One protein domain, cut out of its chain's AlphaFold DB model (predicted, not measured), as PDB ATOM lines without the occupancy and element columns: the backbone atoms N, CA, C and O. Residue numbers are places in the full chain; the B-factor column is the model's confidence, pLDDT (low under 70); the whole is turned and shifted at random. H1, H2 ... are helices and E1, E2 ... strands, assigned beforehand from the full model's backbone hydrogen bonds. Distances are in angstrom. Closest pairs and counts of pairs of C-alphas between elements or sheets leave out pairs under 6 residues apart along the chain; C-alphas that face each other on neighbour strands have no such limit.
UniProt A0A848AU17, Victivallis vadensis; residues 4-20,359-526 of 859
ATOM      1  N   GLN A   4     115.580 106.132 177.492       82.75
ATOM      2  CA  GLN A   4     115.818 104.926 176.699       82.75
ATOM      3  C   GLN A   4     114.706 104.685 175.672       82.75
ATOM      4  O   GLN A   4     114.998 104.371 174.522       82.75
ATOM      5  N   GLU A   5     113.445 104.892 176.060       85.56
ATOM      6  CA  GLU A   5     112.309 104.799 175.137       85.56
ATOM      7  C   GLU A   5     112.433 105.823 174.004       85.56
ATOM      8  O   GLU A   5     112.169 105.489 172.849       85.56
ATOM      9  N   LEU A   6     112.863 107.051 174.316       86.00
ATOM     10  CA  LEU A   6     113.068 108.101 173.318       86.00
ATOM     11  C   LEU A   6     114.192 107.738 172.336       86.00
ATOM     12  O   LEU A   6     114.011 107.844 171.125       86.00
ATOM     13  N   LEU A   7     115.327 107.239 172.836       86.06
ATOM     14  CA  LEU A   7     116.422 106.732 171.999       86.06
ATOM     15  C   LEU A   7     115.975 105.587 171.084       86.06
ATOM     16  O   LEU A   7     116.306 105.575 169.898       86.06
ATOM     17  N   ASP A   8     115.225 104.626 171.621       85.69
ATOM     18  CA  ASP A   8     114.742 103.481 170.851       85.69
ATOM     19  C   ASP A   8     113.707 103.891 169.800       85.69
ATOM     20  O   ASP A   8     113.670 103.295 168.722       85.69
ATOM     21  N   PHE A   9     112.904 104.920 170.084       87.56
ATOM     22  CA  PHE A   9     112.013 105.536 169.108       87.56
ATOM     23  C   PHE A   9     112.803 106.174 167.959       87.56
ATOM     24  O   PHE A   9     112.596 105.795 166.807       87.56
ATOM     25  N   ILE A  10     113.760 107.063 168.254       87.31
ATOM     26  CA  ILE A  10     114.584 107.715 167.221       87.31
ATOM     27  C   ILE A  10     115.315 106.659 166.382       87.31
ATOM     28  O   ILE A  10     115.266 106.692 165.157       87.31
ATOM     29  N   ARG A  11     115.901 105.636 167.011       85.44
ATOM     30  CA  ARG A  11     116.599 104.563 166.289       85.44
ATOM     31  C   ARG A  11     115.704 103.805 165.298       85.44
ATOM     32  O   ARG A  11     116.202 103.337 164.278       85.44
ATOM     33  N   LYS A  12     114.416 103.630 165.606       85.31
ATOM     34  CA  LYS A  12     113.479 102.832 164.792       85.31
ATOM     35  C   LYS A  12     112.690 103.655 163.780       85.31
ATOM     36  O   LYS A  12     112.302 103.112 162.750       85.31
ATOM     37  N   SER A  13     112.415 104.915 164.096       85.56
ATOM     38  CA  SER A  13     111.386 105.710 163.418       85.56
ATOM     39  C   SER A  13     111.887 107.055 162.893       85.56
ATOM     40  O   SER A  13     111.109 107.757 162.244       85.56
ATOM     41  N   PHE A  14     113.156 107.410 163.132       89.38
ATOM     42  CA  PHE A  14     113.730 108.637 162.589       89.38
ATOM     43  C   PHE A  14     113.687 108.632 161.062       89.38
ATOM     44  O   PHE A  14     114.172 107.706 160.408       89.38
ATOM     45  N   THR A  15     113.101 109.685 160.507       88.69
ATOM     46  CA  THR A  15     112.976 109.894 159.068       88.69
ATOM     47  C   THR A  15     113.937 111.013 158.661       88.69
ATOM     48  O   THR A  15     113.662 112.173 158.979       88.69
ATOM     49  N   PRO A  16     115.071 110.690 158.008       88.19
ATOM     50  CA  PRO A  16     115.967 111.703 157.462       88.19
ATOM     51  C   PRO A  16     115.318 112.411 156.264       88.19
ATOM     52  O   PRO A  16     114.472 111.834 155.578       88.19
ATOM     53  N   ILE A  17     115.745 113.646 156.010       88.94
ATOM     54  CA  ILE A  17     115.324 114.459 154.855       88.94
ATOM     55  C   ILE A  17     116.341 114.337 153.710       88.94
ATOM     56  O   ILE A  17     117.173 113.435 153.729       88.94
ATOM     57  N   ASP A  18     116.286 115.190 152.689       86.94
ATOM     58  CA  ASP A  18     117.375 115.309 151.713       86.94
ATOM     59  C   ASP A  18     118.561 116.128 152.265       86.94
ATOM     60  O   ASP A  18     118.440 116.856 153.253       86.94
ATOM     61  N   ASN A  19     119.720 116.025 151.602       88.12
ATOM     62  CA  ASN A  19     120.907 116.820 151.937       88.12
ATOM     63  C   ASN A  19     121.144 117.990 150.966       88.12
ATOM     64  O   ASN A  19     122.285 118.420 150.801       88.12
ATOM     65  N   ILE A  20     120.105 118.493 150.289       87.94
ATOM     66  CA  ILE A  20     120.247 119.607 149.345       87.94
ATOM     67  C   ILE A  20     120.474 120.915 150.119       87.94
ATOM     68  O   ILE A  20     119.682 121.232 151.009       87.94
ATOM     69  N   GLU A 359      98.554 117.481 176.989       90.88
ATOM     70  CA  GLU A 359      99.281 116.209 176.961       90.88
ATOM     71  C   GLU A 359     100.722 116.310 176.428       90.88
ATOM     72  O   GLU A 359     101.441 115.311 176.436       90.88
ATOM     73  N   THR A 360     101.151 117.478 175.938       92.00
ATOM     74  CA  THR A 360     102.495 117.680 175.386       92.00
ATOM     75  C   THR A 360     103.511 117.903 176.502       92.00
ATOM     76  O   THR A 360     103.685 119.018 176.991       92.00
ATOM     77  N   GLU A 361     104.213 116.833 176.868       87.50
ATOM     78  CA  GLU A 361     105.238 116.842 177.919       87.50
ATOM     79  C   GLU A 361     106.648 117.080 177.357       87.50
ATOM     80  O   GLU A 361     107.450 117.804 177.949       87.50
ATOM     81  N   ILE A 362     106.948 116.470 176.203       94.25
ATOM     82  CA  ILE A 362     108.284 116.452 175.601       94.25
ATOM     83  C   ILE A 362     108.246 117.161 174.253       94.25
ATOM     84  O   ILE A 362     107.430 116.842 173.382       94.25
ATOM     85  N   VAL A 363     109.186 118.079 174.048       97.19
ATOM     86  CA  VAL A 363     109.358 118.789 172.781       97.19
ATOM     87  C   VAL A 363     110.714 118.456 172.182       97.19
ATOM     88  O   VAL A 363     111.737 118.536 172.858       97.19
ATOM     89  N   ILE A 364     110.723 118.113 170.898       97.69
ATOM     90  CA  ILE A 364     111.939 117.921 170.112       97.69
ATOM     91  C   ILE A 364     112.063 119.093 169.140       97.69
ATOM     92  O   ILE A 364     111.333 119.178 168.154       97.69
ATOM     93  N   LEU A 365     112.968 120.015 169.448       98.19
ATOM     94  CA  LEU A 365     113.253 121.215 168.669       98.19
ATOM     95  C   LEU A 365     114.364 120.934 167.649       98.19
ATOM     96  O   LEU A 365     115.372 120.328 167.990       98.19
ATOM     97  N   THR A 366     114.221 121.398 166.412       97.38
ATOM     98  CA  THR A 366     115.272 121.341 165.379       97.38
ATOM     99  C   THR A 366     115.251 122.612 164.532       97.38
ATOM    100  O   THR A 366     114.224 123.279 164.426       97.38
ATOM    101  N   ASP A 367     116.366 122.965 163.903       94.94
ATOM    102  CA  ASP A 367     116.478 124.083 162.960       94.94
ATOM    103  C   ASP A 367     115.958 123.765 161.548       94.94
ATOM    104  O   ASP A 367     116.037 124.622 160.671       94.94
ATOM    105  N   SER A 368     115.422 122.561 161.316       95.19
ATOM    106  CA  SER A 368     114.796 122.178 160.047       95.19
ATOM    107  C   SER A 368     113.313 121.856 160.215       95.19
ATOM    108  O   SER A 368     112.930 120.871 160.854       95.19
ATOM    109  N   VAL A 369     112.467 122.647 159.552       95.25
ATOM    110  CA  VAL A 369     111.017 122.400 159.483       95.25
ATOM    111  C   VAL A 369     110.718 121.060 158.808       95.25
ATOM    112  O   VAL A 369     109.807 120.353 159.225       95.25
ATOM    113  N   GLU A 370     111.528 120.664 157.829       93.69
ATOM    114  CA  GLU A 370     111.387 119.396 157.112       93.69
ATOM    115  C   GLU A 370     111.664 118.194 158.032       93.69
ATOM    116  O   GLU A 370     110.927 117.203 157.994       93.69
ATOM    117  N   LEU A 371     112.695 118.278 158.891       93.88
ATOM    118  CA  LEU A 371     112.968 117.256 159.907       93.88
ATOM    119  C   LEU A 371     111.844 117.201 160.939       93.88
ATOM    120  O   LEU A 371     111.399 116.103 161.286       93.88
ATOM    121  N   ALA A 372     111.372 118.356 161.413       95.62
ATOM    122  CA  ALA A 372     110.275 118.409 162.372       95.62
ATOM    123  C   ALA A 372     109.003 117.767 161.801       95.62
ATOM    124  O   ALA A 372     108.416 116.892 162.437       95.62
ATOM    125  N   ASP A 373     108.618 118.129 160.577       93.12
ATOM    126  CA  ASP A 373     107.443 117.586 159.897       93.12
ATOM    127  C   ASP A 373     107.554 116.079 159.638       93.12
ATOM    128  O   ASP A 373     106.680 115.296 160.024       93.12
ATOM    129  N   SER A 374     108.678 115.649 159.054       89.88
ATOM    130  CA  SER A 374     108.895 114.249 158.680       89.88
ATOM    131  C   SER A 374     108.788 113.309 159.877       89.88
ATOM    132  O   SER A 374     108.221 112.220 159.742       89.88
ATOM    133  N   ASN A 375     109.296 113.742 161.036       92.31
ATOM    134  CA  ASN A 375     109.341 112.952 162.264       92.31
ATOM    135  C   ASN A 375     108.081 113.101 163.134       92.31
ATOM    136  O   ASN A 375     107.715 112.140 163.816       92.31
ATOM    137  N   GLN A 376     107.356 114.225 163.059       92.88
ATOM    138  CA  GLN A 376     106.101 114.420 163.801       92.88
ATOM    139  C   GLN A 376     105.052 113.346 163.478       92.88
ATOM    140  O   GLN A 376     104.287 112.944 164.354       92.88
ATOM    141  N   ARG A 377     105.022 112.846 162.236       84.69
ATOM    142  CA  ARG A 377     104.035 111.853 161.768       84.69
ATOM    143  C   ARG A 377     104.090 110.526 162.520       84.69
ATOM    144  O   ARG A 377     103.062 109.882 162.693       84.69
ATOM    145  N   ASN A 378     105.282 110.134 162.963       86.62
ATOM    146  CA  ASN A 378     105.500 108.903 163.718       86.62
ATOM    147  C   ASN A 378     105.721 109.176 165.211       86.62
ATOM    148  O   ASN A 378     106.049 108.248 165.946       86.62
ATOM    149  N   ALA A 379     105.580 110.426 165.662       90.75
ATOM    150  CA  ALA A 379     105.885 110.800 167.033       90.75
ATOM    151  C   ALA A 379     104.954 110.087 168.034       90.75
ATOM    152  O   ALA A 379     103.747 109.971 167.788       90.75
ATOM    153  N   PRO A 380     105.484 109.621 169.178       89.75
ATOM    154  CA  PRO A 380     104.668 109.092 170.262       89.75
ATOM    155  C   PRO A 380     103.683 110.136 170.801       89.75
ATOM    156  O   PRO A 380     103.915 111.341 170.717       89.75
ATOM    157  N   VAL A 381     102.605 109.665 171.432       87.75
ATOM    158  CA  VAL A 381     101.669 110.542 172.153       87.75
ATOM    159  C   VAL A 381     102.430 111.342 173.217       87.75
ATOM    160  O   VAL A 381     103.216 110.772 173.973       87.75
ATOM    161  N   GLY A 382     102.194 112.654 173.259       89.56
ATOM    162  CA  GLY A 382     102.847 113.585 174.185       89.56
ATOM    163  C   GLY A 382     104.241 114.064 173.759       89.56
ATOM    164  O   GLY A 382     104.852 114.845 174.488       89.56
ATOM    165  N   VAL A 383     104.731 113.637 172.586       94.38
ATOM    166  CA  VAL A 383     105.974 114.126 171.971       94.38
ATOM    167  C   VAL A 383     105.644 114.982 170.752       94.38
ATOM    168  O   VAL A 383     104.975 114.525 169.820       94.38
ATOM    169  N   VAL A 384     106.150 116.214 170.729       96.81
ATOM    170  CA  VAL A 384     105.973 117.132 169.595       96.81
ATOM    171  C   VAL A 384     107.325 117.515 169.011       96.81
ATOM    172  O   VAL A 384     108.176 118.070 169.699       96.81
ATOM    173  N   PHE A 385     107.509 117.236 167.725       97.44
ATOM    174  CA  PHE A 385     108.593 117.773 166.920       97.44
ATOM    175  C   PHE A 385     108.209 119.164 166.426       97.44
ATOM    176  O   PHE A 385     107.148 119.364 165.830       97.44
ATOM    177  N   THR A 386     109.084 120.131 166.656       98.12
ATOM    178  CA  THR A 386     108.882 121.524 166.266       98.12
ATOM    179  C   THR A 386     110.157 122.116 165.679       98.12
ATOM    180  O   THR A 386     111.256 121.578 165.822       98.12
ATOM    181  N   SER A 387     109.993 123.228 164.981       97.81
ATOM    182  CA  SER A 387     111.061 123.995 164.359       97.81
ATOM    183  C   SER A 387     110.647 125.462 164.272       97.81
ATOM    184  O   SER A 387     109.548 125.838 164.684       97.81
ATOM    185  N   PHE A 388     111.530 126.298 163.753       96.38
ATOM    186  CA  PHE A 388     111.376 127.741 163.693       96.38
ATOM    187  C   PHE A 388     111.966 128.280 162.392       96.38
ATOM    188  O   PHE A 388     112.753 127.613 161.722       96.38
ATOM    189  N   ILE A 389     111.591 129.507 162.048       93.94
ATOM    190  CA  ILE A 389     112.170 130.244 160.929       93.94
ATOM    191  C   ILE A 389     112.467 131.676 161.379       93.94
ATOM    192  O   ILE A 389     111.625 132.329 161.992       93.94
ATOM    193  N   CYS A 390     113.680 132.152 161.108       92.69
ATOM    194  CA  CYS A 390     114.123 133.509 161.413       92.69
ATOM    195  C   CYS A 390     115.325 133.890 160.541       92.69
ATOM    196  O   CYS A 390     115.892 133.052 159.827       92.69
ATOM    197  N   SER A 391     115.740 135.156 160.612       88.00
ATOM    198  CA  SER A 391     117.029 135.576 160.064       88.00
ATOM    199  C   SER A 391     118.169 134.915 160.857       88.00
ATOM    200  O   SER A 391     118.020 134.671 162.061       88.00
ATOM    201  N   PRO A 392     119.326 134.627 160.229       83.19
ATOM    202  CA  PRO A 392     120.477 134.068 160.935       83.19
ATOM    203  C   PRO A 392     120.849 134.901 162.170       83.19
ATOM    204  O   PRO A 392     120.959 136.123 162.086       83.19
ATOM    205  N   GLU A 393     121.042 134.238 163.314       82.88
ATOM    206  CA  GLU A 393     121.367 134.840 164.624       82.88
ATOM    207  C   GLU A 393     120.298 135.766 165.237       82.88
ATOM    208  O   GLU A 393     120.506 136.281 166.335       82.88
ATOM    209  N   ARG A 394     119.153 135.967 164.576       88.88
ATOM    210  CA  ARG A 394     118.048 136.813 165.056       88.88
ATOM    211  C   ARG A 394     116.968 135.970 165.743       88.88
ATOM    212  O   ARG A 394     115.791 136.034 165.393       88.88
ATOM    213  N   TYR A 395     117.368 135.133 166.698       93.88
ATOM    214  CA  TYR A 395     116.457 134.202 167.380       93.88
ATOM    215  C   TYR A 395     115.364 134.907 168.197       93.88
ATOM    216  O   TYR A 395     114.345 134.295 168.507       93.88
ATOM    217  N   GLU A 396     115.516 136.197 168.505       92.19
ATOM    218  CA  GLU A 396     114.469 137.006 169.135       92.19
ATOM    219  C   GLU A 396     113.236 137.225 168.247       92.19
ATOM    220  O   GLU A 396     112.182 137.600 168.758       92.19
ATOM    221  N   GLN A 397     113.351 136.955 166.942       93.31
ATOM    222  CA  GLN A 397     112.247 137.002 165.979       93.31
ATOM    223  C   GLN A 397     111.294 135.807 166.099       93.31
ATOM    224  O   GLN A 397     110.325 135.743 165.351       93.31
ATOM    225  N   VAL A 398     111.553 134.845 166.984       96.12
ATOM    226  CA  VAL A 398     110.718 133.653 167.185       96.12
ATOM    227  C   VAL A 398     110.026 133.739 168.544       96.12
ATOM    228  O   VAL A 398     110.635 134.139 169.538       96.12
ATOM    229  N   ASP A 399     108.753 133.354 168.591       95.69
ATOM    230  CA  ASP A 399     107.998 133.228 169.834       95.69
ATOM    231  C   ASP A 399     108.312 131.883 170.499       95.69
ATOM    232  O   ASP A 399     107.800 130.829 170.114       95.69
ATOM    233  N   TRP A 400     109.179 131.931 171.509       96.69
ATOM    234  CA  TRP A 400     109.616 130.766 172.279       96.69
ATOM    235  C   TRP A 400     108.743 130.468 173.499       96.69
ATOM    236  O   TRP A 400     108.934 129.427 174.130       96.69
ATOM    237  N   THR A 401     107.775 131.333 173.826       94.62
ATOM    238  CA  THR A 401     106.896 131.150 174.996       94.62
ATOM    239  C   THR A 401     106.176 129.794 175.027       94.62
ATOM    240  O   THR A 401     106.025 129.239 176.117       94.62
ATOM    241  N   PRO A 402     105.816 129.145 173.892       95.31
ATOM    242  CA  PRO A 402     105.191 127.823 173.926       95.31
ATOM    243  C   PRO A 402     106.096 126.692 174.440       95.31
ATOM    244  O   PRO A 402     105.604 125.572 174.611       95.31
ATOM    245  N   LEU A 403     107.397 126.937 174.627       95.56
ATOM    246  CA  LEU A 403     108.357 125.970 175.172       95.56
ATOM    247  C   LEU A 403     108.537 126.089 176.689       95.56
ATOM    248  O   LEU A 403     109.172 125.221 177.289       95.56
ATOM    249  N   GLU A 404     108.001 127.140 177.311       90.12
ATOM    250  CA  GLU A 404     108.094 127.326 178.757       90.12
ATOM    251  C   GLU A 404     107.484 126.125 179.500       90.12
ATOM    252  O   GLU A 404     106.491 125.538 179.071       90.12
ATOM    253  N   GLU A 405     108.119 125.740 180.610       86.12
ATOM    254  CA  GLU A 405     107.692 124.639 181.490       86.12
ATOM    255  C   GLU A 405     107.696 123.226 180.866       86.12
ATOM    256  O   GLU A 405     107.254 122.274 181.512       86.12
ATOM    257  N   LYS A 406     108.245 123.048 179.656       91.69
ATOM    258  CA  LYS A 406     108.347 121.739 178.982       91.69
ATOM    259  C   LYS A 406     109.754 121.164 178.997       91.69
ATOM    260  O   LYS A 406     110.747 121.877 179.133       91.69
ATOM    261  N   GLU A 407     109.849 119.849 178.814       94.00
ATOM    262  CA  GLU A 407     111.136 119.182 178.631       94.00
ATOM    263  C   GLU A 407     111.577 119.278 177.165       94.00
ATOM    264  O   GLU A 407     110.970 118.670 176.279       94.00
ATOM    265  N   ILE A 408     112.638 120.053 176.910       96.25
ATOM    266  CA  ILE A 408     113.100 120.364 175.554       96.25
ATOM    267  C   ILE A 408     114.350 119.559 175.191       96.25
ATOM    268  O   ILE A 408     115.379 119.610 175.869       96.25
ATOM    269  N   TYR A 409     114.269 118.858 174.063       96.81
ATOM    270  CA  TYR A 409     115.384 118.196 173.402       96.81
ATOM    271  C   TYR A 409     115.689 118.890 172.075       96.81
ATOM    272  O   TYR A 409     114.861 118.884 171.171       96.81
ATOM    273  N   TYR A 410     116.881 119.450 171.915       97.69
ATOM    274  CA  TYR A 410     117.361 119.961 170.641       97.69
ATOM    275  C   TYR A 410     117.969 118.824 169.805       97.69
ATOM    276  O   TYR A 410     118.964 118.206 170.190       97.69
ATOM    277  N   LEU A 411     117.363 118.529 168.661       97.19
ATOM    278  CA  LEU A 411     117.822 117.536 167.697       97.19
ATOM    279  C   LEU A 411     118.895 118.143 166.783       97.19
ATOM    280  O   LEU A 411     118.617 119.034 165.983       97.19
ATOM    281  N   VAL A 412     120.105 117.599 166.872       96.81
ATOM    282  CA  VAL A 412     121.262 117.938 166.041       96.81
ATOM    283  C   VAL A 412     121.475 116.830 165.015       96.81
ATOM    284  O   VAL A 412     121.744 115.682 165.377       96.81
ATOM    285  N   SER A 413     121.383 117.171 163.734       95.12
ATOM    286  CA  SER A 413     121.662 116.250 162.634       95.12
ATOM    287  C   SER A 413     122.380 116.962 161.494       95.12
ATOM    288  O   SER A 413     122.199 118.161 161.306       95.12
ATOM    289  N   ASN A 414     123.196 116.244 160.723       92.62
ATOM    290  CA  ASN A 414     123.683 116.769 159.452       92.62
ATOM    291  C   ASN A 414     122.558 116.682 158.411       92.62
ATOM    292  O   ASN A 414     121.981 115.616 158.190       92.62
ATOM    293  N   HIS A 415     122.229 117.807 157.790       91.81
ATOM    294  CA  HIS A 415     121.191 117.919 156.766       91.81
ATOM    295  C   HIS A 415     121.397 119.195 155.947       91.81
ATOM    296  O   HIS A 415     122.209 120.051 156.308       91.81
ATOM    297  N   SER A 416     120.643 119.343 154.855       89.81
ATOM    298  CA  SER A 416     120.651 120.537 154.001       89.81
ATOM    299  C   SER A 416     122.066 121.029 153.638       89.81
ATOM    300  O   SER A 416     122.383 122.215 153.760       89.81
ATOM    301  N   GLY A 417     122.965 120.107 153.283       86.38
ATOM    302  CA  GLY A 417     124.357 120.394 152.920       86.38
ATOM    303  C   GLY A 417     125.264 120.786 154.092       86.38
ATOM    304  O   GLY A 417     126.409 121.178 153.882       86.38
ATOM    305  N   THR A 418     124.779 120.702 155.331       87.56
ATOM    306  CA  THR A 418     125.521 121.078 156.538       87.56
ATOM    307  C   THR A 418     126.096 119.836 157.208       87.56
ATOM    308  O   THR A 418     125.365 118.968 157.678       87.56
ATOM    309  N   ALA A 419     127.426 119.752 157.268       88.75
ATOM    310  CA  ALA A 419     128.128 118.685 157.978       88.75
ATOM    311  C   ALA A 419     127.900 118.753 159.500       88.75
ATOM    312  O   ALA A 419     127.635 119.822 160.057       88.75
ATOM    313  N   MET A 420     128.057 117.613 160.176       91.56
ATOM    314  CA  MET A 420     127.717 117.445 161.594       91.56
ATOM    315  C   MET A 420     128.423 118.452 162.509       91.56
ATOM    316  O   MET A 420     127.812 119.000 163.422       91.56
ATOM    317  N   GLU A 421     129.696 118.755 162.255       89.75
ATOM    318  CA  GLU A 421     130.452 119.719 163.059       89.75
ATOM    319  C   GLU A 421     129.810 121.109 163.018       89.75
ATOM    320  O   GLU A 421     129.718 121.781 164.041       89.75
ATOM    321  N   PHE A 422     129.312 121.523 161.854       88.62
ATOM    322  CA  PHE A 422     128.635 122.806 161.687       88.62
ATOM    323  C   PHE A 422     127.222 122.796 162.273       88.62
ATOM    324  O   PHE A 422     126.808 123.800 162.850       88.62
ATOM    325  N   ALA A 423     126.517 121.662 162.205       92.62
ATOM    326  CA  ALA A 423     125.239 121.488 162.892       92.62
ATOM    327  C   ALA A 423     125.397 121.646 164.417       92.62
ATOM    328  O   ALA A 423     124.590 122.321 165.054       92.62
ATOM    329  N   ILE A 424     126.483 121.119 165.000       94.44
ATOM    330  CA  ILE A 424     126.825 121.309 166.421       94.44
ATOM    331  C   ILE A 424     127.101 122.788 166.733       94.44
ATOM    332  O   ILE A 424     126.615 123.303 167.739       94.44
ATOM    333  N   LEU A 425     127.854 123.492 165.879       90.69
ATOM    334  CA  LEU A 425     128.108 124.928 166.051       90.69
ATOM    335  C   LEU A 425     126.803 125.737 166.045       90.69
ATOM    336  O   LEU A 425     126.610 126.577 166.923       90.69
ATOM    337  N   LYS A 426     125.897 125.456 165.102       91.56
ATOM    338  CA  LYS A 426     124.588 126.118 164.999       91.56
ATOM    339  C   LYS A 426     123.688 125.807 166.197       91.56
ATOM    340  O   LYS A 426     123.084 126.715 166.759       91.56
ATOM    341  N   ALA A 427     123.657 124.554 166.645       95.19
ATOM    342  CA  ALA A 427     122.934 124.158 167.851       95.19
ATOM    343  C   ALA A 427     123.440 124.907 169.097       95.19
ATOM    344  O   ALA A 427     122.637 125.308 169.938       95.19
ATOM    345  N   ASN A 428     124.747 125.181 169.187       93.06
ATOM    346  CA  ASN A 428     125.301 125.997 170.267       93.06
ATOM    347  C   ASN A 428     124.876 127.476 170.184       93.06
ATOM    348  O   ASN A 428     124.723 128.122 171.214       93.06
ATOM    349  N   GLU A 429     124.670 128.037 168.985       91.06
ATOM    350  CA  GLU A 429     124.125 129.399 168.842       91.06
ATOM    351  C   GLU A 429     122.692 129.490 169.383       91.06
ATOM    352  O   GLU A 429     122.384 130.416 170.137       91.06
ATOM    353  N   VAL A 430     121.849 128.503 169.059       94.12
ATOM    354  CA  VAL A 430     120.472 128.417 169.571       94.12
ATOM    355  C   VAL A 430     120.467 128.204 171.083       94.12
ATOM    356  O   VAL A 430     119.745 128.901 171.792       94.12
ATOM    357  N   ARG A 431     121.300 127.284 171.587       93.50
ATOM    358  CA  ARG A 431     121.452 127.025 173.025       93.50
ATOM    359  C   ARG A 431     121.785 128.294 173.784       93.50
ATOM    360  O   ARG A 431     121.071 128.623 174.722       93.50
ATOM    361  N   ASN A 432     122.822 129.016 173.361       90.00
ATOM    362  CA  ASN A 432     123.246 130.231 174.045       90.00
ATOM    363  C   ASN A 432     122.098 131.246 174.113       90.00
ATOM    364  O   ASN A 432     121.890 131.858 175.150       90.00
ATOM    365  N   PHE A 433     121.304 131.397 173.051       91.25
ATOM    366  CA  PHE A 433     120.144 132.286 173.090       91.25
ATOM    367  C   PHE A 433     119.052 131.800 174.062       91.25
ATOM    368  O   PHE A 433     118.594 132.569 174.908       91.25
ATOM    369  N   LEU A 434     118.641 130.531 173.970       92.88
ATOM    370  CA  LEU A 434     117.550 129.986 174.786       92.88
ATOM    371  C   LEU A 434     117.918 129.882 176.273       92.88
ATOM    372  O   LEU A 434     117.119 130.264 177.130       92.88
ATOM    373  N   GLU A 435     119.129 129.428 176.591       90.19
ATOM    374  CA  GLU A 435     119.593 129.265 177.970       90.19
ATOM    375  C   GLU A 435     119.982 130.608 178.605       90.19
ATOM    376  O   GLU A 435     119.558 130.880 179.733       90.19
ATOM    377  N   ASP A 436     120.728 131.473 177.900       83.44
ATOM    378  CA  ASP A 436     121.260 132.709 178.497       83.44
ATOM    379  C   ASP A 436     120.218 133.833 178.576       83.44
ATOM    380  O   ASP A 436     120.210 134.598 179.549       83.44
ATOM    381  N   GLU A 437     119.357 133.977 177.561       83.25
ATOM    382  CA  GLU A 437     118.410 135.097 177.479       83.25
ATOM    383  C   GLU A 437     117.016 134.723 178.015       83.25
ATOM    384  O   GLU A 437     116.386 135.537 178.717       83.25
ATOM    385  N   LEU A 438     116.559 133.491 177.741       86.12
ATOM    386  CA  LEU A 438     115.204 133.010 178.057       86.12
ATOM    387  C   LEU A 438     115.125 132.009 179.222       86.12
ATOM    388  O   LEU A 438     114.024 131.713 179.671       86.12
ATOM    389  N   GLU A 439     116.255 131.540 179.762       87.31
ATOM    390  CA  GLU A 439     116.310 130.546 180.851       87.31
ATOM    391  C   GLU A 439     115.651 129.185 180.487       87.31
ATOM    392  O   GLU A 439     115.301 128.404 181.373       87.31
ATOM    393  N   ILE A 440     115.534 128.861 179.191       91.00
ATOM    394  CA  ILE A 440     115.010 127.580 178.684       91.00
ATOM    395  C   ILE A 440     116.171 126.591 178.542       91.00
ATOM    396  O   ILE A 440     117.032 126.760 177.683       91.00
ATOM    397  N   GLN A 441     116.192 125.554 179.380       91.56
ATOM    398  CA  GLN A 441     117.255 124.540 179.401       91.56
ATOM    399  C   GLN A 441     117.090 123.512 178.278       91.56
ATOM    400  O   GLN A 441     115.996 122.974 178.092       91.56
ATOM    401  N   LEU A 442     118.184 123.185 177.585       94.25
ATOM    402  CA  LEU A 442     118.177 122.205 176.501       94.25
ATOM    403  C   LEU A 442     118.901 120.913 176.888       94.25
ATOM    404  O   LEU A 442     119.980 120.904 177.479       94.25
ATOM    405  N   LYS A 443     118.320 119.788 176.475       95.62
ATOM    406  CA  LYS A 443     119.041 118.521 176.278       95.62
ATOM    407  C   LYS A 443     119.277 118.335 174.789       95.62
ATOM    408  O   LYS A 443     118.537 118.894 173.991       95.62
ATOM    409  N   PHE A 444     120.245 117.524 174.387       96.62
ATOM    410  CA  PHE A 444     120.567 117.348 172.969       96.62
ATOM    411  C   PHE A 444     120.376 115.901 172.538       96.62
ATOM    412  O   PHE A 444     120.802 114.980 173.232       96.62
ATOM    413  N   ILE A 445     119.752 115.707 171.378       95.69
ATOM    414  CA  ILE A 445     119.721 114.438 170.647       95.69
ATOM    415  C   ILE A 445     120.639 114.624 169.447       95.69
ATOM    416  O   ILE A 445     120.333 115.423 168.571       95.69
ATOM    417  N   VAL A 446     121.754 113.910 169.390       95.56
ATOM    418  CA  VAL A 446     122.695 113.998 168.265       95.56
ATOM    419  C   VAL A 446     122.533 112.757 167.405       95.56
ATOM    420  O   VAL A 446     122.557 111.648 167.936       95.56
ATOM    421  N   VAL A 447     122.342 112.935 166.096       94.06
ATOM    422  CA  VAL A 447     122.170 111.835 165.140       94.06
ATOM    423  C   VAL A 447     122.791 112.165 163.784       94.06
ATOM    424  O   VAL A 447     122.341 113.063 163.073       94.06
ATOM    425  N   SER A 448     123.821 111.415 163.399       92.69
ATOM    426  CA  SER A 448     124.428 111.502 162.070       92.69
ATOM    427  C   SER A 448     123.653 110.678 161.047       92.69
ATOM    428  O   SER A 448     123.168 109.577 161.329       92.69
ATOM    429  N   VAL A 449     123.586 111.202 159.828       91.06
ATOM    430  CA  VAL A 449     122.957 110.571 158.668       91.06
ATOM    431  C   VAL A 449     123.989 110.417 157.551       91.06
ATOM    432  O   VAL A 449     124.575 111.393 157.087       91.06
ATOM    433  N   ASP A 450     124.181 109.188 157.083       89.31
ATOM    434  CA  ASP A 450     124.929 108.873 155.868       89.31
ATOM    435  C   ASP A 450     124.010 109.036 154.650       89.31
ATOM    436  O   ASP A 450     123.125 108.211 154.400       89.31
ATOM    437  N   TYR A 451     124.228 110.106 153.886       84.31
ATOM    438  CA  TYR A 451     123.478 110.410 152.663       84.31
ATOM    439  C   TYR A 451     123.959 109.642 151.424       84.31
ATOM    440  O   TYR A 451     123.398 109.829 150.347       84.31
ATOM    441  N   GLN A 452     124.968 108.767 151.546       74.44
ATOM    442  CA  GLN A 452     125.523 107.961 150.447       74.44
ATOM    443  C   GLN A 452     125.765 108.771 149.164       74.44
ATOM    444  O   GLN A 452     125.419 108.335 148.057       74.44
ATOM    445  N   GLU A 453     126.335 109.967 149.341       64.69
ATOM    446  CA  GLU A 453     126.276 111.054 148.367       64.69
ATOM    447  C   GLU A 453     126.782 110.663 146.975       64.69
ATOM    448  O   GLU A 453     127.722 109.878 146.771       64.69
ATOM    449  N   ARG A 454     126.128 111.248 145.971       63.94
ATOM    450  CA  ARG A 454     126.507 111.094 144.573       63.94
ATOM    451  C   ARG A 454     127.869 111.761 144.372       63.94
ATOM    452  O   ARG A 454     128.029 112.944 144.624       63.94
ATOM    453  N   ARG A 455     128.854 111.000 143.881       50.81
ATOM    454  CA  ARG A 455     130.235 111.496 143.739       50.81
ATOM    455  C   ARG A 455     130.375 112.676 142.764       50.81
ATOM    456  O   ARG A 455     131.344 113.405 142.908       50.81
ATOM    457  N   HIS A 456     129.444 112.868 141.813       50.56
ATOM    458  CA  HIS A 456     129.455 113.972 140.839       50.56
ATOM    459  C   HIS A 456     128.040 114.333 140.327       50.56
ATOM    460  O   HIS A 456     127.297 113.431 139.929       50.56
ATOM    461  N   GLY A 457     127.736 115.639 140.256       59.59
ATOM    462  CA  GLY A 457     126.565 116.235 139.585       59.59
ATOM    463  C   GLY A 457     125.294 116.343 140.443       59.59
ATOM    464  O   GLY A 457     124.941 115.393 141.142       59.59
ATOM    465  N   GLY A 458     124.608 117.491 140.358       70.50
ATOM    466  CA  GLY A 458     123.289 117.720 140.964       70.50
ATOM    467  C   GLY A 458     122.164 116.916 140.299       70.50
ATOM    468  O   GLY A 458     122.401 116.175 139.339       70.50
ATOM    469  N   PHE A 459     120.936 117.033 140.808       80.06
ATOM    470  CA  PHE A 459     119.770 116.376 140.199       80.06
ATOM    471  C   PHE A 459     119.168 117.263 139.113       80.06
ATOM    472  O   PHE A 459     118.792 118.401 139.393       80.06
ATOM    473  N   ALA A 460     119.040 116.745 137.889       76.56
ATOM    474  CA  ALA A 460     118.516 117.524 136.767       76.56
ATOM    475  C   ALA A 460     117.013 117.812 136.918       76.56
ATOM    476  O   ALA A 460     116.511 118.800 136.386       76.56
ATOM    477  N   THR A 461     116.297 116.960 137.657       77.31
ATOM    478  CA  THR A 461     114.867 117.110 137.949       77.31
ATOM    479  C   THR A 461     114.541 116.689 139.381       77.31
ATOM    480  O   THR A 461     115.290 115.934 140.006       77.31
ATOM    481  N   LEU A 462     113.385 117.132 139.883       79.38
ATOM    482  CA  LEU A 462     112.857 116.694 141.176       79.38
ATOM    483  C   LEU A 462     112.640 115.169 141.233       79.38
ATOM    484  O   LEU A 462     112.923 114.540 142.248       79.38
ATOM    485  N   ASP A 463     112.215 114.548 140.132       80.69
ATOM    486  CA  ASP A 463     112.036 113.094 140.079       80.69
ATOM    487  C   ASP A 463     113.361 112.345 140.213       80.69
ATOM    488  O   ASP A 463     113.411 111.280 140.826       80.69
ATOM    489  N   GLU A 464     114.454 112.871 139.657       84.31
ATOM    490  CA  GLU A 464     115.778 112.278 139.857       84.31
ATOM    491  C   GLU A 464     116.207 112.329 141.325       84.31
ATOM    492  O   GLU A 464     116.758 111.343 141.817       84.31
ATOM    493  N   LEU A 465     115.928 113.439 142.021       84.38
ATOM    494  CA  LEU A 465     116.170 113.584 143.459       84.38
ATOM    495  C   LEU A 465     115.368 112.540 144.246       84.38
ATOM    496  O   LEU A 465     115.948 111.752 144.999       84.38
ATOM    497  N   ILE A 466     114.052 112.485 144.023       81.81
ATOM    498  CA  ILE A 466     113.147 111.558 144.715       81.81
ATOM    499  C   ILE A 466     113.567 110.105 144.457       81.81
ATOM    500  O   ILE A 466     113.782 109.332 145.396       81.81
ATOM    501  N   ASN A 467     113.787 109.736 143.192       83.62
ATOM    502  CA  ASN A 467     114.209 108.389 142.811       83.62
ATOM    503  C   ASN A 467     115.571 108.014 143.400       83.62
ATOM    504  O   ASN A 467     115.786 106.858 143.778       83.62
ATOM    505  N   HIS A 468     116.512 108.954 143.478       83.81
ATOM    506  CA  HIS A 468     117.813 108.692 144.078       83.81
ATOM    507  C   HIS A 468     117.686 108.364 145.560       83.81
ATOM    508  O   HIS A 468     118.187 107.325 145.986       83.81
ATOM    509  N   HIS A 469     116.974 109.196 146.319       79.62
ATOM    510  CA  HIS A 469     116.749 108.977 147.746       79.62
ATOM    511  C   HIS A 469     115.947 107.701 148.014       79.62
ATOM    512  O   HIS A 469     116.255 106.973 148.953       79.62
ATOM    513  N   ASN A 470     114.986 107.348 147.160       81.00
ATOM    514  CA  ASN A 470     114.252 106.091 147.300       81.00
ATOM    515  C   ASN A 470     115.145 104.857 147.119       81.00
ATOM    516  O   ASN A 470     115.002 103.883 147.860       81.00
ATOM    517  N   ASN A 471     116.072 104.901 146.157       83.19
ATOM    518  CA  ASN A 471     116.977 103.792 145.848       83.19
ATOM    519  C   ASN A 471     118.194 103.729 146.785       83.19
ATOM    520  O   ASN A 471     118.708 102.648 147.071       83.19
ATOM    521  N   LYS A 472     118.664 104.884 147.261       81.69
ATOM    522  CA  LYS A 472     119.797 105.049 148.177       81.69
ATOM    523  C   LYS A 472     119.350 105.842 149.397       81.69
ATOM    524  O   LYS A 472     119.746 106.986 149.594       81.69
ATOM    525  N   ARG A 473     118.484 105.221 150.197       77.81
ATOM    526  CA  ARG A 473     117.913 105.878 151.376       77.81
ATOM    527  C   ARG A 473     119.016 106.344 152.323       77.81
ATOM    528  O   ARG A 473     119.892 105.525 152.625       77.81
ATOM    529  N   PRO A 474     118.952 107.596 152.814       86.06
ATOM    530  CA  PRO A 474     119.856 108.055 153.852       86.06
ATOM    531  C   PRO A 474     119.759 107.133 155.065       86.06
ATOM    532  O   PRO A 474     118.666 106.690 155.440       86.06
ATOM    533  N   LYS A 475     120.904 106.796 155.655       85.25
ATOM    534  CA  LYS A 475     120.978 105.847 156.770       85.25
ATOM    535  C   LYS A 475     121.429 106.557 158.024       85.25
ATOM    536  O   LYS A 475     122.457 107.217 158.026       85.25
ATOM    537  N   VAL A 476     120.688 106.360 159.105       86.75
ATOM    538  CA  VAL A 476     121.136 106.790 160.428       86.75
ATOM    539  C   VAL A 476     122.373 105.990 160.817       86.75
ATOM    540  O   VAL A 476     122.353 104.755 160.812       86.75
ATOM    541  N   GLU A 477     123.443 106.681 161.189       86.50
ATOM    542  CA  GLU A 477     124.618 106.050 161.778       86.50
ATOM    543  C   GLU A 477     124.288 105.697 163.230       86.50
ATOM    544  O   GLU A 477     124.351 106.544 164.119       86.50
ATOM    545  N   ALA A 478     123.885 104.452 163.488       75.62
ATOM    546  CA  ALA A 478     123.378 104.039 164.800       75.62
ATOM    547  C   ALA A 478     124.356 104.306 165.963       75.62
ATOM    548  O   ALA A 478     123.902 104.573 167.076       75.62
ATOM    549  N   ASP A 479     125.665 104.278 165.693       82.50
ATOM    550  CA  ASP A 479     126.729 104.554 166.668       82.50
ATOM    551  C   ASP A 479     126.877 106.050 166.998       82.50
ATOM    552  O   ASP A 479     127.477 106.406 168.009       82.50
ATOM    553  N   SER A 480     126.319 106.932 166.162       84.88
ATOM    554  CA  SER A 480     126.301 108.380 166.397       84.88
ATOM    555  C   SER A 480     125.137 108.831 167.284       84.88
ATOM    556  O   SER A 480     125.205 109.913 167.862       84.88
ATOM    557  N   LEU A 481     124.077 108.016 167.395       90.81
ATOM    558  CA  LEU A 481     122.860 108.387 168.111       90.81
ATOM    559  C   LEU A 481     123.111 108.448 169.621       90.81
ATOM    560  O   LEU A 481     123.280 107.417 170.276       90.81
ATOM    561  N   MET A 482     123.048 109.650 170.186       92.94
ATOM    562  CA  MET A 482     123.237 109.876 171.618       92.94
ATOM    563  C   MET A 482     122.313 110.968 172.152       92.94
ATOM    564  O   MET A 482     121.927 111.884 171.431       92.94
ATOM    565  N   ILE A 483     121.976 110.865 173.440       93.25
ATOM    566  CA  ILE A 483     121.307 111.936 174.179       93.25
ATOM    567  C   ILE A 483     122.259 112.436 175.256       93.25
ATOM    568  O   ILE A 483     122.598 111.676 176.173       93.25
ATOM    569  N   VAL A 484     122.625 113.706 175.158       93.38
ATOM    570  CA  VAL A 484     123.584 114.384 176.035       93.38
ATOM    571  C   VAL A 484     122.919 115.578 176.719       93.38
ATOM    572  O   VAL A 484     121.915 116.104 176.231       93.38
ATOM    573  N   ASP A 485     123.423 115.958 177.886       90.75
ATOM    574  CA  ASP A 485     123.039 117.206 178.547       90.75
ATOM    575  C   ASP A 485     123.938 118.367 178.086       90.75
ATOM    576  O   ASP A 485     124.754 118.208 177.177       90.75
ATOM    577  N   GLY A 486     123.756 119.550 178.676       82.62
ATOM    578  CA  GLY A 486     124.538 120.732 178.319       82.62
ATOM    579  C   GLY A 486     126.042 120.601 178.598       82.62
ATOM    580  O   GLY A 486     126.835 121.134 177.827       82.62
ATOM    581  N   GLU A 487     126.450 119.878 179.650       81.69
ATOM    582  CA  GLU A 487     127.873 119.701 179.986       81.69
ATOM    583  C   GLU A 487     128.553 118.756 178.987       81.69
ATOM    584  O   GLU A 487     129.611 119.068 178.438       81.69
ATOM    585  N   ASP A 488     127.912 117.627 178.681       86.88
ATOM    586  CA  ASP A 488     128.402 116.672 177.684       86.88
ATOM    587  C   ASP A 488     128.389 117.274 176.262       86.88
ATOM    588  O   ASP A 488     129.242 116.957 175.422       86.88
ATOM    589  N   PHE A 489     127.443 118.174 175.968       92.00
ATOM    590  CA  PHE A 489     127.386 118.889 174.692       92.00
ATOM    591  C   PHE A 489     128.562 119.860 174.504       92.00
ATOM    592  O   PHE A 489     129.073 119.976 173.385       92.00
ATOM    593  N   ASP A 490     129.068 120.488 175.573       86.62
ATOM    594  CA  ASP A 490     130.262 121.348 175.508       86.62
ATOM    595  C   ASP A 490     131.483 120.583 174.980       86.62
ATOM    596  O   ASP A 490     132.288 121.119 174.206       86.62
ATOM    597  N   GLU A 491     131.615 119.300 175.335       87.62
ATOM    598  CA  GLU A 491     132.680 118.459 174.794       87.62
ATOM    599  C   GLU A 491     132.531 118.228 173.288       87.62
ATOM    600  O   GLU A 491     133.530 118.244 172.559       87.62
ATOM    601  N   LEU A 492     131.304 117.993 172.811       89.88
ATOM    602  CA  LEU A 492     131.013 117.828 171.384       89.88
ATOM    603  C   LEU A 492     131.310 119.119 170.620       89.88
ATOM    604  O   LEU A 492     131.976 119.071 169.584       89.88
ATOM    605  N   TYR A 493     130.912 120.268 171.166       89.44
ATOM    606  CA  TYR A 493     131.220 121.585 170.609       89.44
ATOM    607  C   TYR A 493     132.733 121.840 170.536       89.44
ATOM    608  O   TYR A 493     133.253 122.271 169.501       89.44
ATOM    609  N   CYS A 494     133.487 121.506 171.588       83.19
ATOM    610  CA  CYS A 494     134.949 121.619 171.587       83.19
ATOM    611  C   CYS A 494     135.602 120.711 170.531       83.19
ATOM    612  O   CYS A 494     136.511 121.142 169.813       83.19
ATOM    613  N   LYS A 495     135.135 119.462 170.405       86.50
ATOM    614  CA  LYS A 495     135.613 118.502 169.392       86.50
ATOM    615  C   LYS A 495     135.310 118.994 167.971       86.50
ATOM    616  O   LYS A 495     136.203 118.944 167.125       86.50
ATOM    617  N   ALA A 496     134.108 119.519 167.728       87.25
ATOM    618  CA  ALA A 496     133.698 120.080 166.441       87.25
ATOM    619  C   ALA A 496     134.584 121.267 166.030       87.25
ATOM    620  O   ALA A 496     135.173 121.245 164.949       87.25
ATOM    621  N   ASN A 497     134.785 122.241 166.925       81.44
ATOM    622  CA  ASN A 497     135.674 123.382 166.675       81.44
ATOM    623  C   ASN A 497     137.106 122.955 166.361       81.44
ATOM    624  O   ASN A 497     137.729 123.473 165.434       81.44
ATOM    625  N   LYS A 498     137.635 121.987 167.116       80.44
ATOM    626  CA  LYS A 498     138.983 121.468 166.882       80.44
ATOM    627  C   LYS A 498     139.097 120.829 165.499       80.44
ATOM    628  O   LYS A 498     140.060 121.107 164.793       80.44
ATOM    629  N   LYS A 499     138.111 120.024 165.096       80.50
ATOM    630  CA  LYS A 499     138.084 119.372 163.780       80.50
ATOM    631  C   LYS A 499     137.984 120.393 162.643       80.50
ATOM    632  O   LYS A 499     138.729 120.286 161.674       80.50
ATOM    633  N   ILE A 500     137.148 121.422 162.788       76.25
ATOM    634  CA  ILE A 500     137.051 122.532 161.825       76.25
ATOM    635  C   ILE A 500     138.393 123.272 161.707       76.25
ATOM    636  O   ILE A 500     138.850 123.548 160.597       76.25
ATOM    637  N   ALA A 501     139.065 123.542 162.828       71.12
ATOM    638  CA  ALA A 501     140.382 124.180 162.831       71.12
ATOM    639  C   ALA A 501     141.479 123.292 162.206       71.12
ATOM    640  O   ALA A 501     142.339 123.792 161.478       71.12
ATOM    641  N   GLU A 502     141.449 121.979 162.465       69.81
ATOM    642  CA  GLU A 502     142.387 120.985 161.916       69.81
ATOM    643  C   GLU A 502     142.240 120.809 160.397       69.81
ATOM    644  O   GLU A 502     143.239 120.568 159.717       69.81
ATOM    645  N   LEU A 503     141.032 120.985 159.849       63.97
ATOM    646  CA  LEU A 503     140.764 120.883 158.409       63.97
ATOM    647  C   LEU A 503     141.451 121.974 157.571       63.97
ATOM    648  O   LEU A 503     141.451 121.868 156.350       63.97
ATOM    649  N   GLY A 504     142.076 122.983 158.193       52.69
ATOM    650  CA  GLY A 504     142.891 123.977 157.499       52.69
ATOM    651  C   GLY A 504     142.075 124.772 156.481       52.69
ATOM    652  O   GLY A 504     142.207 124.547 155.288       52.69
ATOM    653  N   LEU A 505     141.260 125.708 156.975       55.41
ATOM    654  CA  LEU A 505     140.370 126.652 156.274       55.41
ATOM    655  C   LEU A 505     140.942 127.314 155.001       55.41
ATOM    656  O   LEU A 505     141.269 128.501 154.984       55.41
ATOM    657  N   LYS A 506     141.074 126.573 153.903       46.69
ATOM    658  CA  LYS A 506     141.668 127.081 152.669       46.69
ATOM    659  C   LYS A 506     140.848 126.624 151.466       46.69
ATOM    660  O   LYS A 506     140.890 125.473 151.106       46.69
ATOM    661  N   TRP A 507     140.125 127.559 150.852       41.66
ATOM    662  CA  TRP A 507     139.740 127.654 149.427       41.66
ATOM    663  C   TRP A 507     139.077 126.473 148.663       41.66
ATOM    664  O   TRP A 507     138.628 126.715 147.547       41.66
ATOM    665  N   TRP A 508     138.963 125.247 149.195       37.81
ATOM    666  CA  TRP A 508     138.479 124.052 148.467       37.81
ATOM    667  C   TRP A 508     137.110 123.514 148.910       37.81
ATOM    668  O   TRP A 508     136.777 122.379 148.579       37.81
ATOM    669  N   LEU A 509     136.291 124.300 149.611       48.34
ATOM    670  CA  LEU A 509     134.860 124.002 149.782       48.34
ATOM    671  C   LEU A 509     134.019 124.896 148.846       48.34
ATOM    672  O   LEU A 509     133.262 125.730 149.339       48.34
ATOM    673  N   PRO A 510     134.157 124.794 147.505       43.47
ATOM    674  CA  PRO A 510     133.299 125.538 146.583       43.47
ATOM    675  C   PRO A 510     131.822 125.124 146.705       43.47
ATOM    676  O   PRO A 510     130.958 125.898 146.311       43.47
ATOM    677  N   ASP A 511     131.547 123.968 147.325       52.41
ATOM    678  CA  ASP A 511     130.205 123.402 147.501       52.41
ATOM    679  C   ASP A 511     129.676 123.485 148.954       52.41
ATOM    680  O   ASP A 511     128.655 122.875 149.270       52.41
ATOM    681  N   ALA A 512     130.345 124.206 149.870       58.16
ATOM    682  CA  ALA A 512     129.827 124.384 151.236       58.16
ATOM    683  C   ALA A 512     128.551 125.236 151.240       58.16
ATOM    684  O   ALA A 512     128.496 126.269 150.563       58.16
ATOM    685  N   SER A 513     127.562 124.843 152.052       65.62
ATOM    686  CA  SER A 513     126.319 125.608 152.203       65.62
ATOM    687  C   SER A 513     126.610 127.042 152.672       65.62
ATOM    688  O   SER A 513     127.604 127.297 153.363       65.62
ATOM    689  N   GLY A 514     125.746 128.000 152.313       66.56
ATOM    690  CA  GLY A 514     125.912 129.399 152.739       66.56
ATOM    691  C   GLY A 514     126.025 129.533 154.263       66.56
ATOM    692  O   GLY A 514     126.811 130.333 154.772       66.56
ATOM    693  N   GLU A 515     125.326 128.664 154.991       70.12
ATOM    694  CA  GLU A 515     125.359 128.608 156.449       70.12
ATOM    695  C   GLU A 515     126.701 128.098 157.000       70.12
ATOM    696  O   GLU A 515     127.240 128.667 157.951       70.12
ATOM    697  N   GLN A 516     127.313 127.088 156.372       75.81
ATOM    698  CA  GLN A 516     128.667 126.661 156.741       75.81
ATOM    699  C   GLN A 516     129.682 127.784 156.531       75.81
ATOM    700  O   GLN A 516     130.527 128.019 157.394       75.81
ATOM    701  N   GLN A 517     129.589 128.511 155.415       71.19
ATOM    702  CA  GLN A 517     130.479 129.642 155.141       71.19
ATOM    703  C   GLN A 517     130.312 130.758 156.185       71.19
ATOM    704  O   GLN A 517     131.315 131.298 156.657       71.19
ATOM    705  N   ARG A 518     129.074 131.060 156.612       78.69
ATOM    706  CA  ARG A 518     128.795 132.011 157.707       78.69
ATOM    707  C   ARG A 518     129.493 131.591 159.000       78.69
ATOM    708  O   ARG A 518     130.204 132.399 159.598       78.69
ATOM    709  N   LEU A 519     129.321 130.334 159.407       71.56
ATOM    710  CA  LEU A 519     129.907 129.793 160.639       71.56
ATOM    711  C   LEU A 519     131.441 129.778 160.585       71.56
ATOM    712  O   LEU A 519     132.093 130.160 161.557       71.56
ATOM    713  N   VAL A 520     132.023 129.411 159.438       68.75
ATOM    714  CA  VAL A 520     133.473 129.492 159.199       68.75
ATOM    715  C   VAL A 520     133.978 130.920 159.365       68.75
ATOM    716  O   VAL A 520     134.925 131.140 160.118       68.75
ATOM    717  N   ASN A 521     133.356 131.886 158.682       65.62
ATOM    718  CA  ASN A 521     133.781 133.284 158.739       65.62
ATOM    719  C   ASN A 521     133.716 133.797 160.180       65.62
ATOM    720  O   ASN A 521     134.696 134.348 160.680       65.62
ATOM    721  N   LYS A 522     132.619 133.509 160.887       66.69
ATOM    722  CA  LYS A 522     132.422 133.883 162.290       66.69
ATOM    723  C   LYS A 522     133.486 133.312 163.228       66.69
ATOM    724  O   LYS A 522     134.006 134.051 164.063       66.69
ATOM    725  N   GLU A 523     133.818 132.027 163.111       63.00
ATOM    726  CA  GLU A 523     134.860 131.421 163.954       63.00
ATOM    727  C   GLU A 523     136.271 131.861 163.533       63.00
ATOM    728  O   GLU A 523     137.142 132.013 164.388       63.00
ATOM    729  N   SER A 524     136.504 132.162 162.250       56.78
ATOM    730  CA  SER A 524     137.781 132.720 161.779       56.78
ATOM    731  C   SER A 524     138.014 134.170 162.229       56.78
ATOM    732  O   SER A 524     139.149 134.539 162.536       56.78
ATOM    733  N   ASP A 525     136.944 134.963 162.359       55.00
ATOM    734  CA  ASP A 525     136.953 136.341 162.872       55.00
ATOM    735  C   ASP A 525     136.909 136.411 164.411       55.00
ATOM    736  O   ASP A 525     136.976 137.500 165.003       55.00
ATOM    737  N   ARG A 526     136.795 135.265 165.096       58.88
ATOM    738  CA  ARG A 526     136.718 135.210 166.558       58.88
ATOM    739  C   ARG A 526     138.041 135.647 167.177       58.88
ATOM    740  O   ARG A 526     139.109 135.080 166.939       58.88
TER     741      ARG A 526
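What this domain is: This is residues 4 to 20 and 359 to 526 of the 859 residues of a protein of Victivallis vadensis (UniProt A0A848AU17). A strongly twisted five-stranded sheet forms the middle of a three-layered body, with H3 and H5 over one face and H1 and H2 over the other. H6 packs on H3, off the sheet, while H4 lies well away from the body's middle, reached by a long link in which residues 449 to 450 pair with residues 475 to 476. The 185 printed residues include six named helices and five named strands, in the order H1 E1 H2 E2 E3 H3 E4 H4 E5 H5 H6; the class is mixed, helices and strands. The sheet order is E2 E1 E3 E4 E5, mixed. The whole is compact, with a radius of gyration of the C-alphas of 16.8 A, and spans 47 by 41 by 31 A.

How they stand to each other: E1, residues 362 to 366, is parallel to E2, residues 383 to 387, with N 364 and O 384 at 2.8 A, and to E3, residues 407 to 413, with N 365 and O 409 at 2.8 A. E4, residues 442 to 447, is parallel to E3, with N 410 and O 443 at 2.7 A, and antiparallel to E5, residues 482 to 484, with N 444 and O 484 at 2.9 A. H2, residues 369 to 376, is on the sheet at a height of 7.3 A; the C-alphas of Ala 372 and Phe 385 are its closest to E2, 4.9 A. On the same face is H1, residues 4 to 13, whose closest C-alphas to E5 are Leu 7 and Ile 483, 7.5 A. On the opposite face H3, residues 420 to 438, runs along the strands, over E3 and E4. E1, H2, E2 and E3, H3, E4 are strand-helix-strand units, parallel neighbour strands with a helix between, both with right-handed crossovers. H5, residues 486 to 502, stands up from the sheet and touches H3 at Ala 496 and Glu 421, their closest C-alphas, 4.7 A, at a steep tilt of 43 degrees, opposite ways. H6, residues 514 to 524, touches H3, closest C-alphas Gln 516 and Phe 422, 6.3 A. H4, residues 462 to 471, is not on the sheet. Every O i to N i+4 pair is within hydrogen-bond range in H1, H2, H3, H4 and H6, and 12 of 13 in H5.

Where its parts are: H3 is 25.9 A long, H5 24.2 A, E3 19.4 A and E4 15.9 A. H1 begins at C-alpha 4, (115.818, 104.926, 176.699), and H6 ends at C-alpha 524, (137.781, 132.720, 161.779).

The domain as a whole: The C-alphas of Glu 359 and Trp 507, 50.3 A apart, are the farthest apart. Residues 21 to 358 are not printed; C-alphas 20 and 359 are 34.8 A apart. The links E2 to E3, E4 to H4 and H5 to H6 are long. pLDDT is under 70 at residues 453 to 457, 502 to 514 and 520 to 526.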